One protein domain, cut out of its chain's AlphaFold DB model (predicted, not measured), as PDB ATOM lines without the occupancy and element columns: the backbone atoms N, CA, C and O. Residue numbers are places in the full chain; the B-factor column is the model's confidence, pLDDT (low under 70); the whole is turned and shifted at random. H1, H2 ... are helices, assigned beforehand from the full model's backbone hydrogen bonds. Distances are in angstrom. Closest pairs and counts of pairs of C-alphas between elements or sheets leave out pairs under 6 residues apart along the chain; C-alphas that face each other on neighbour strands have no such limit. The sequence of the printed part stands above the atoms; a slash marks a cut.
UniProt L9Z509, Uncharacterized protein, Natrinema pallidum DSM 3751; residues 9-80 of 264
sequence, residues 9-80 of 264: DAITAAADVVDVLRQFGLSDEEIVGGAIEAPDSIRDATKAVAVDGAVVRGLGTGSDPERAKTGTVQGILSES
ATOM      1  N   ASP A   9     255.801 207.085 202.966       74.69
ATOM      2  CA  ASP A   9     256.192 208.496 203.067       74.69
ATOM      3  C   ASP A   9     255.136 209.338 203.802       74.69
ATOM      4  O   ASP A   9     255.476 210.203 204.609       74.69
ATOM      5  N   ALA A  10     253.845 209.073 203.566       73.06
ATOM      6  CA  ALA A  10     252.757 209.776 204.244       73.06
ATOM      7  C   ALA A  10     252.668 209.382 205.726       73.06
ATOM      8  O   ALA A  10     252.402 210.236 206.568       73.06
ATOM      9  N   ILE A  11     252.925 208.111 206.048       75.69
ATOM     10  CA  ILE A  11     252.980 207.623 207.434       75.69
ATOM     11  C   ILE A  11     254.144 208.283 208.179       75.69
ATOM     12  O   ILE A  11     253.959 208.775 209.288       75.69
ATOM     13  N   THR A  12     255.320 208.355 207.551       79.25
ATOM     14  CA  THR A  12     256.502 209.008 208.134       79.25
ATOM     15  C   THR A  12     256.251 210.502 208.365       79.25
ATOM     16  O   THR A  12     256.485 211.002 209.459       79.25
ATOM     17  N   ALA A  13     255.682 211.204 207.379       77.69
ATOM     18  CA  ALA A  13     255.340 212.621 207.516       77.69
ATOM     19  C   ALA A  13     254.298 212.886 208.618       77.69
ATOM     20  O   ALA A  13     254.358 213.917 209.286       77.69
ATOM     21  N   ALA A  14     253.343 211.974 208.810       80.31
ATOM     22  CA  ALA A  14     252.375 212.081 209.892       80.31
ATOM     23  C   ALA A  14     253.020 211.863 211.262       80.31
ATOM     24  O   ALA A  14     252.748 212.646 212.167       80.31
ATOM     25  N   ALA A  15     253.908 210.876 211.395       82.88
ATOM     26  CA  ALA A  15     254.662 210.655 212.626       82.88
ATOM     27  C   ALA A  15     255.482 211.899 213.017       82.88
ATOM     28  O   ALA A  15     255.383 212.349 214.156       82.88
ATOM     29  N   ASP A  16     256.182 212.522 212.057       83.00
ATOM     30  CA  ASP A  16     256.922 213.772 212.289       83.00
ATOM     31  C   ASP A  16     256.005 214.885 212.833       83.00
ATOM     32  O   ASP A  16     256.334 215.563 213.803       83.00
ATOM     33  N   VAL A  17     254.827 215.076 212.229       85.31
ATOM     34  CA  VAL A  17     253.849 216.089 212.665       85.31
ATOM     35  C   VAL A  17     253.310 215.791 214.064       85.31
ATOM     36  O   VAL A  17     253.181 216.702 214.882       85.31
ATOM     37  N   VAL A  18     252.996 214.531 214.357       88.25
ATOM     38  CA  VAL A  18     252.479 214.108 215.664       88.25
ATOM     39  C   VAL A  18     253.522 214.325 216.752       88.25
ATOM     40  O   VAL A  18     253.197 214.863 217.812       88.25
ATOM     41  N   ASP A  19     254.776 213.970 216.487       87.69
ATOM     42  CA  ASP A  19     255.872 214.175 217.428       87.69
ATOM     43  C   ASP A  19     256.105 215.665 217.707       87.69
ATOM     44  O   ASP A  19     256.297 216.048 218.863       87.69
ATOM     45  N   VAL A  20     255.990 216.528 216.691       85.94
ATOM     46  CA  VAL A  20     256.025 217.989 216.873       85.94
ATOM     47  C   VAL A  20     254.876 218.454 217.765       85.94
ATOM     48  O   VAL A  20     255.115 219.153 218.745       85.94
ATOM     49  N   LEU A  21     253.633 218.062 217.476       88.19
ATOM     50  CA  LEU A  21     252.460 218.493 218.249       88.19
ATOM     51  C   LEU A  21     252.526 218.039 219.714       88.19
ATOM     52  O   LEU A  21     252.139 218.786 220.612       88.19
ATOM     53  N   ARG A  22     253.096 216.860 219.972       89.56
ATOM     54  CA  ARG A  22     253.376 216.385 221.335       89.56
ATOM     55  C   ARG A  22     254.413 217.240 222.052       89.56
ATOM     56  O   ARG A  22     254.270 217.463 223.250       89.56
ATOM     57  N   GLN A  23     255.418 217.765 221.349       85.75
ATOM     58  CA  GLN A  23     256.346 218.733 221.946       85.75
ATOM     59  C   GLN A  23     255.674 220.065 222.289       85.75
ATOM     60  O   GLN A  23     256.150 220.752 223.181       85.75
ATOM     61  N   PHE A  24     254.552 220.412 221.650       84.00
ATOM     62  CA  PHE A  24     253.690 221.528 222.068       84.00
ATOM     63  C   PHE A  24     252.749 221.171 223.231       84.00
ATOM     64  O   PHE A  24     251.917 221.991 223.622       84.00
ATOM     65  N   GLY A  25     252.873 219.964 223.790       86.12
ATOM     66  CA  GLY A  25     252.095 219.487 224.927       86.12
ATOM     67  C   GLY A  25     250.683 219.017 224.580       86.12
ATOM     68  O   GLY A  25     249.884 218.850 225.496       86.12
ATOM     69  N   LEU A  26     250.361 218.809 223.297       88.38
ATOM     70  CA  LEU A  26     249.045 218.306 222.903       88.38
ATOM     71  C   LEU A  26     248.927 216.805 223.185       88.38
ATOM     72  O   LEU A  26     249.830 216.013 222.895       88.38
ATOM     73  N   SER A  27     247.764 216.416 223.696       88.06
ATOM     74  CA  SER A  27     247.354 215.022 223.821       88.06
ATOM     75  C   SER A  27     246.974 214.414 222.466       88.06
ATOM     76  O   SER A  27     246.573 215.106 221.530       88.06
ATOM     77  N   ASP A  28     247.023 213.083 222.373       86.44
ATOM     78  CA  ASP A  28     246.549 212.345 221.195       86.44
ATOM     79  C   ASP A  28     245.086 212.699 220.839       86.44
ATOM     80  O   ASP A  28     244.722 212.743 219.664       86.44
ATOM     81  N   GLU A  29     244.241 212.973 221.841       83.56
ATOM     82  CA  GLU A  29     242.845 213.379 221.634       83.56
ATOM     83  C   GLU A  29     242.725 214.757 220.975       83.56
ATOM     84  O   GLU A  29     241.926 214.920 220.051       83.56
ATOM     85  N   GLU A  30     243.526 215.730 221.408       85.06
ATOM     86  CA  GLU A  30     243.563 217.069 220.811       85.06
ATOM     87  C   GLU A  30     244.112 217.038 219.387       85.06
ATOM     88  O   GLU A  30     243.551 217.681 218.499       85.06
ATOM     89  N   ILE A  31     245.159 216.241 219.144       86.44
ATOM     90  CA  ILE A  31     245.737 216.077 217.806       86.44
ATOM     91  C   ILE A  31     244.694 215.492 216.852       86.44
ATOM     92  O   ILE A  31     244.498 216.018 215.759       86.44
ATOM     93  N   VAL A  32     243.981 214.436 217.258       81.06
ATOM     94  CA  VAL A  32     242.908 213.846 216.439       81.06
ATOM     95  C   VAL A  32     241.764 214.836 216.226       81.06
ATOM     96  O   VAL A  32     241.232 214.906 215.118       81.06
ATOM     97  N   GLY A  33     241.389 215.584 217.266       75.00
ATOM     98  CA  GLY A  33     240.317 216.575 217.218       75.00
ATOM     99  C   GLY A  33     240.593 217.723 216.249       75.00
ATOM    100  O   GLY A  33     239.692 218.096 215.508       75.00
ATOM    101  N   GLY A  34     241.827 218.235 216.213       73.06
ATOM    102  CA  GLY A  34     242.227 219.305 215.291       73.06
ATOM    103  C   GLY A  34     242.636 218.816 213.896       73.06
ATOM    104  O   GLY A  34     242.616 219.580 212.936       73.06
ATOM    105  N   ALA A  35     243.031 217.546 213.743       69.50
ATOM    106  CA  ALA A  35     243.457 216.999 212.452       69.50
ATOM    107  C   ALA A  35     242.281 216.610 211.536       69.50
ATOM    108  O   ALA A  35     242.495 216.295 210.361       69.50
ATOM    109  N   ILE A  36     241.045 216.566 212.052       60.25
ATOM    110  CA  ILE A  36     239.884 216.103 211.289       60.25
ATOM    111  C   ILE A  36     238.584 216.810 211.713       60.25
ATOM    112  O   ILE A  36     238.191 216.752 212.874       60.25
ATOM    113  N   GLU A  37     237.775 217.226 210.732       50.91
ATOM    114  CA  GLU A  37     236.308 217.079 210.805       50.91
ATOM    115  C   GLU A  37     235.946 215.569 210.837       50.91
ATOM    116  O   GLU A  37     235.440 215.008 209.861       50.91
ATOM    117  N   ALA A  38     236.338 214.829 211.883       41.38
ATOM    118  CA  ALA A  38     236.293 213.365 211.845       41.38
ATOM    119  C   ALA A  38     234.852 212.850 211.839       41.38
ATOM    120  O   ALA A  38     234.099 213.164 212.759       41.38
ATOM    121  N   PRO A  39     234.469 211.962 210.903       43.59
ATOM    122  CA  PRO A  39     233.295 211.127 211.103       43.59
ATOM    123  C   PRO A  39     233.499 210.263 212.356       43.59
ATOM    124  O   PRO A  39     234.580 209.698 212.542       43.59
ATOM    125  N   ASP A  40     232.447 210.104 213.163       46.44
ATOM    126  CA  ASP A  40     232.458 209.443 214.484       46.44
ATOM    127  C   ASP A  40     233.087 208.032 214.526       46.44
ATOM    128  O   ASP A  40     233.445 207.534 215.590       46.44
ATOM    129  N   SER A  41     233.269 207.374 213.379       46.06
ATOM    130  CA  SER A  41     233.731 205.986 213.256       46.06
ATOM    131  C   SER A  41     235.219 205.739 213.544       46.06
ATOM    132  O   SER A  41     235.650 204.589 213.494       46.06
ATOM    133  N   ILE A  42     236.018 206.777 213.824       47.47
ATOM    134  CA  ILE A  42     237.480 206.662 214.023       47.47
ATOM    135  C   ILE A  42     237.883 206.706 215.509       47.47
ATOM    136  O   ILE A  42     239.014 206.365 215.847       47.47
ATOM    137  N   ARG A  43     236.948 207.019 216.418       46.56
ATOM    138  CA  ARG A  43     237.210 207.083 217.869       46.56
ATOM    139  C   ARG A  43     237.577 205.735 218.521       46.56
ATOM    140  O   ARG A  43     238.111 205.748 219.624       46.56
ATOM    141  N   ASP A  44     237.371 204.608 217.832       43.09
ATOM    142  CA  ASP A  44     237.520 203.251 218.395       43.09
ATOM    143  C   ASP A  44     238.789 202.479 217.960       43.09
ATOM    144  O   ASP A  44     238.981 201.330 218.362       43.09
ATOM    145  N   ALA A  45     239.682 203.061 217.151       43.78
ATOM    146  CA  ALA A  45     240.955 202.416 216.803       43.78
ATOM    147  C   ALA A  45     242.047 202.727 217.847       43.78
ATOM    148  O   ALA A  45     242.035 203.789 218.462       43.78
ATOM    149  N   THR A  46     243.010 201.814 218.047       53.25
ATOM    150  CA  THR A  46     244.191 202.017 218.917       53.25
ATOM    151  C   THR A  46     244.767 203.423 218.722       53.25
ATOM    152  O   THR A  46     245.184 203.740 217.609       53.25
ATOM    153  N   LYS A  47     244.768 204.243 219.789       57.00
ATOM    154  CA  LYS A  47     244.938 205.713 219.741       57.00
ATOM    155  C   LYS A  47     246.032 206.191 218.776       57.00
ATOM    156  O   LYS A  47     245.748 207.029 217.934       57.00
ATOM    157  N   ALA A  48     247.219 205.583 218.796       53.75
ATOM    158  CA  ALA A  48     248.328 205.961 217.911       53.75
ATOM    159  C   ALA A  48     248.011 205.817 216.405       53.75
ATOM    160  O   ALA A  48     248.253 206.735 215.631       53.75
ATOM    161  N   VAL A  49     247.383 204.712 215.984       60.50
ATOM    162  CA  VAL A  49     247.006 204.494 214.570       60.50
ATOM    163  C   VAL A  49     245.893 205.459 214.140       60.50
ATOM    164  O   VAL A  49     245.817 205.857 212.976       60.50
ATOM    165  N   ALA A  50     245.022 205.847 215.078       63.66
ATOM    166  CA  ALA A  50     243.978 206.837 214.833       63.66
ATOM    167  C   ALA A  50     244.560 208.250 214.651       63.66
ATOM    168  O   ALA A  50     244.100 208.966 213.761       63.66
ATOM    169  N   VAL A  51     245.578 208.606 215.444       67.75
ATOM    170  CA  VAL A  51     246.306 209.885 215.394       67.75
ATOM    171  C   VAL A  51     247.063 210.030 214.073       67.75
ATOM    172  O   VAL A  51     246.794 210.966 213.322       67.75
ATOM    173  N   ASP A  52     247.910 209.065 213.713       70.56
ATOM    174  CA  ASP A  52     248.666 209.127 212.455       70.56
ATOM    175  C   ASP A  52     247.710 209.152 211.255       70.56
ATOM    176  O   ASP A  52     247.835 209.972 210.349       70.56
ATOM    177  N   GLY A  53     246.662 208.320 211.279       65.00
ATOM    178  CA  GLY A  53     245.645 208.298 210.228       65.00
ATOM    179  C   GLY A  53     244.825 209.592 210.112       65.00
ATOM    180  O   GLY A  53     244.291 209.874 209.036       65.00
ATOM    181  N   ALA A  54     244.690 210.363 211.194       64.25
ATOM    182  CA  ALA A  54     244.070 211.685 211.206       64.25
ATOM    183  C   ALA A  54     244.946 212.705 210.478       64.25
ATOM    184  O   ALA A  54     244.496 213.358 209.536       64.25
ATOM    185  N   VAL A  55     246.216 212.754 210.863       73.81
ATOM    186  CA  VAL A  55     247.207 213.679 210.318       73.81
ATOM    187  C   VAL A  55     247.505 213.379 208.851       73.81
ATOM    188  O   VAL A  55     247.526 214.301 208.039       73.81
ATOM    189  N   VAL A  56     247.610 212.101 208.464       74.56
ATOM    190  CA  VAL A  56     247.738 211.687 207.053       74.56
ATOM    191  C   VAL A  56     246.627 212.289 206.186       74.56
ATOM    192  O   VAL A  56     246.877 212.681 205.048       74.56
ATOM    193  N   ARG A  57     245.391 212.392 206.699       70.00
ATOM    194  CA  ARG A  57     244.292 213.040 205.962       70.00
ATOM    195  C   ARG A  57     244.467 214.556 205.882       70.00
ATOM    196  O   ARG A  57     244.188 215.121 204.827       70.00
ATOM    197  N   GLY A  58     244.928 215.187 206.961       66.56
ATOM    198  CA  GLY A  58     245.188 216.628 207.029       66.56
ATOM    199  C   GLY A  58     246.331 217.103 206.122       66.56
ATOM    200  O   GLY A  58     246.262 218.211 205.599       66.56
ATOM    201  N   LEU A  59     247.334 216.256 205.873       70.12
ATOM    202  CA  LEU A  59     248.456 216.555 204.969       70.12
ATOM    203  C   LEU A  59     248.031 216.661 203.488       70.12
ATOM    204  O   LEU A  59     248.702 217.319 202.690       70.12
ATOM    205  N   GLY A  60     246.906 216.045 203.106       67.88
ATOM    206  CA  GLY A  60     246.431 216.018 201.720       67.88
ATOM    207  C   GLY A  60     247.404 215.328 200.746       67.88
ATOM    208  O   GLY A  60     248.303 214.595 201.143       67.88
ATOM    209  N   THR A  61     247.213 215.537 199.437       61.12
ATOM    210  CA  THR A  61     248.049 214.956 198.358       61.12
ATOM    211  C   THR A  61     248.838 216.016 197.572       61.12
ATOM    212  O   THR A  61     249.150 215.832 196.394       61.12
ATOM    213  N   GLY A  62     249.102 217.168 198.197       57.16
ATOM    214  CA  GLY A  62     249.730 218.330 197.559       57.16
ATOM    215  C   GLY A  62     251.203 218.129 197.177       57.16
ATOM    216  O   GLY A  62     251.872 217.215 197.645       57.16
ATOM    217  N   SER A  63     251.719 219.013 196.319       58.28
ATOM    218  CA  SER A  63     253.061 218.912 195.721       58.28
ATOM    219  C   SER A  63     254.215 219.470 196.572       58.28
ATOM    220  O   SER A  63     255.361 219.346 196.151       58.28
ATOM    221  N   ASP A  64     253.935 220.078 197.729       76.81
ATOM    222  CA  ASP A  64     254.946 220.595 198.668       76.81
ATOM    223  C   ASP A  64     254.745 219.976 200.069       76.81
ATOM    224  O   ASP A  64     253.914 220.463 200.846       76.81
ATOM    225  N   PRO A  65     255.456 218.874 200.377       74.88
ATOM    226  CA  PRO A  65     255.289 218.139 201.627       74.88
ATOM    227  C   PRO A  65     255.634 218.952 202.879       74.88
ATOM    228  O   PRO A  65     254.915 218.863 203.868       74.88
ATOM    229  N   GLU A  66     256.691 219.766 202.856       75.88
ATOM    230  CA  GLU A  66     257.131 220.522 204.041       75.88
ATOM    231  C   GLU A  66     256.147 221.650 204.378       75.88
ATOM    232  O   GLU A  66     255.794 221.874 205.545       75.88
ATOM    233  N   ARG A  67     255.606 222.308 203.346       75.81
ATOM    234  CA  ARG A  67     254.523 223.279 203.515       75.81
ATOM    235  C   ARG A  67     253.240 222.624 204.024       75.81
ATOM    236  O   ARG A  67     252.554 223.221 204.853       75.81
ATOM    237  N   ALA A  68     252.913 221.422 203.546       77.94
ATOM    238  CA  ALA A  68     251.756 220.669 204.024       77.94
ATOM    239  C   ALA A  68     251.897 220.317 205.511       77.94
ATOM    240  O   ALA A  68     250.996 220.628 206.285       77.94
ATOM    241  N   LYS A  69     253.054 219.785 205.933       79.50
ATOM    242  CA  LYS A  69     253.347 219.501 207.348       79.50
ATOM    243  C   LYS A  69     253.197 220.746 208.218       79.50
ATOM    244  O   LYS A  69     252.466 220.722 209.206       79.50
ATOM    245  N   THR A  70     253.833 221.852 207.825       78.88
ATOM    246  CA  THR A  70     253.779 223.118 208.576       78.88
ATOM    247  C   THR A  70     252.347 223.647 208.687       78.88
ATOM    248  O   THR A  70     251.904 223.997 209.780       78.88
ATOM    249  N   GLY A  71     251.592 223.647 207.583       79.12
ATOM    250  CA  GLY A  71     250.191 224.072 207.576       79.12
ATOM    251  C   GLY A  71     249.290 223.190 208.442       79.12
ATOM    252  O   GLY A  71     248.423 223.709 209.143       79.12
ATOM    253  N   THR A  72     249.515 221.871 208.455       83.31
ATOM    254  CA  THR A  72     248.790 220.938 209.328       83.31
ATOM    255  C   THR A  72     249.088 221.198 210.805       83.31
ATOM    256  O   THR A  72     248.147 221.287 211.592       83.31
ATOM    257  N   VAL A  73     250.356 221.397 211.190       84.19
ATOM    258  CA  VAL A  73     250.712 221.739 212.582       84.19
ATOM    259  C   VAL A  73     250.045 223.053 213.002       84.19
ATOM    260  O   VAL A  73     249.400 223.102 214.046       84.19
ATOM    261  N   GLN A  74     250.135 224.106 212.182       82.81
ATOM    262  CA  GLN A  74     249.506 225.403 212.474       82.81
ATOM    263  C   GLN A  74     247.982 225.298 212.603       82.81
ATOM    264  O   GLN A  74     247.404 225.910 213.500       82.81
ATOM    265  N   GLY A  75     247.337 224.513 211.734       81.81
ATOM    266  CA  GLY A  75     245.901 224.248 211.797       81.81
ATOM    267  C   GLY A  75     245.501 223.624 213.131       81.81
ATOM    268  O   GLY A  75     244.700 224.210 213.860       81.81
ATOM    269  N   ILE A  76     246.138 222.508 213.492       86.69
ATOM    270  CA  ILE A  76     245.836 221.764 214.723       86.69
ATOM    271  C   ILE A  76     246.111 222.613 215.970       86.69
ATOM    272  O   ILE A  76     245.268 222.684 216.861       86.69
ATOM    273  N   LEU A  77     247.249 223.314 216.031       86.88
ATOM    274  CA  LEU A  77     247.567 224.192 217.163       86.88
ATOM    275  C   LEU A  77     246.540 225.320 217.317       86.88
ATOM    276  O   LEU A  77     246.144 225.629 218.441       86.88
ATOM    277  N   SER A  78     246.075 225.910 216.210       84.19
ATOM    278  CA  SER A  78     245.097 227.005 216.252       84.19
ATOM    279  C   SER A  78     243.710 226.592 216.753       84.19
ATOM    280  O   SER A  78     242.986 227.436 217.277       84.19
ATOM    281  N   GLU A  79     243.352 225.311 216.616       85.25
ATOM    282  CA  GLU A  79     242.068 224.748 217.061       85.25
ATOM    283  C   GLU A  79     242.149 224.050 218.429       85.25
ATOM    284  O   GLU A  79     241.121 223.683 219.004       85.25
ATOM    285  N   SER A  80     243.359 223.885 218.968       88.12
ATOM    286  CA  SER A  80     243.595 223.301 220.291       88.12
ATOM    287  C   SER A  80     243.038 224.172 221.427       88.12
ATOM    288  O   SER A  80     242.717 225.348 221.234       88.12
TER     289      SER A  80
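AT A GLANCE: This is residues 9 to 80 of the 264 residues of an uncharacterized protein of Natrinema pallidum DSM 3751 (UniProt L9Z509). Two pairs of helices pack crosswise: H2 and H3 lie side by side, and the longer H1 and H4 cross them. The printed part has 72 residues with four named helices, H1 to H4 in chain order. It is all helix, compact with a radius of gyration of the C-alphas of 11.0 A, and spans 31 by 23 by 19 A.

HOW THE PARTS SIT: H1, residues 9 to 23, touches H4, residues 65 to 79, at a steep tilt of 39 degrees, C-alphas 17 and 69 being closest at 6.3 A. H2, residues 28 to 35, touches H3, residues 47 to 58, at a shallow tilt of 15 degrees, closest at C-alphas 32 and 51, 5.3 A. H3, with residues 51 to 56 alone, touches H1, closest at C-alphas 52 and 14, 5.4 A. H2 touches H4, closest at C-alphas 34 and 76, 4.4 A. Every O i to N i+4 pair is within hydrogen-bond range in H1, H2 and H4, and 7 of 8 in H3.

IN THESE COORDINATES: H1, 21.5 A long, begins at C-alpha 9 (256.192, 208.496, 203.067). H2 measures 10.4 A, H3 16.8 A and H4 21.4 A, ending at C-alpha 79 (242.068, 224.748, 217.061).

THE WHOLE: The printed part has no cut. The link from H2 to H3 is long, 11 residues. pLDDT is under 70 in 24 residues, among them 35 to 51.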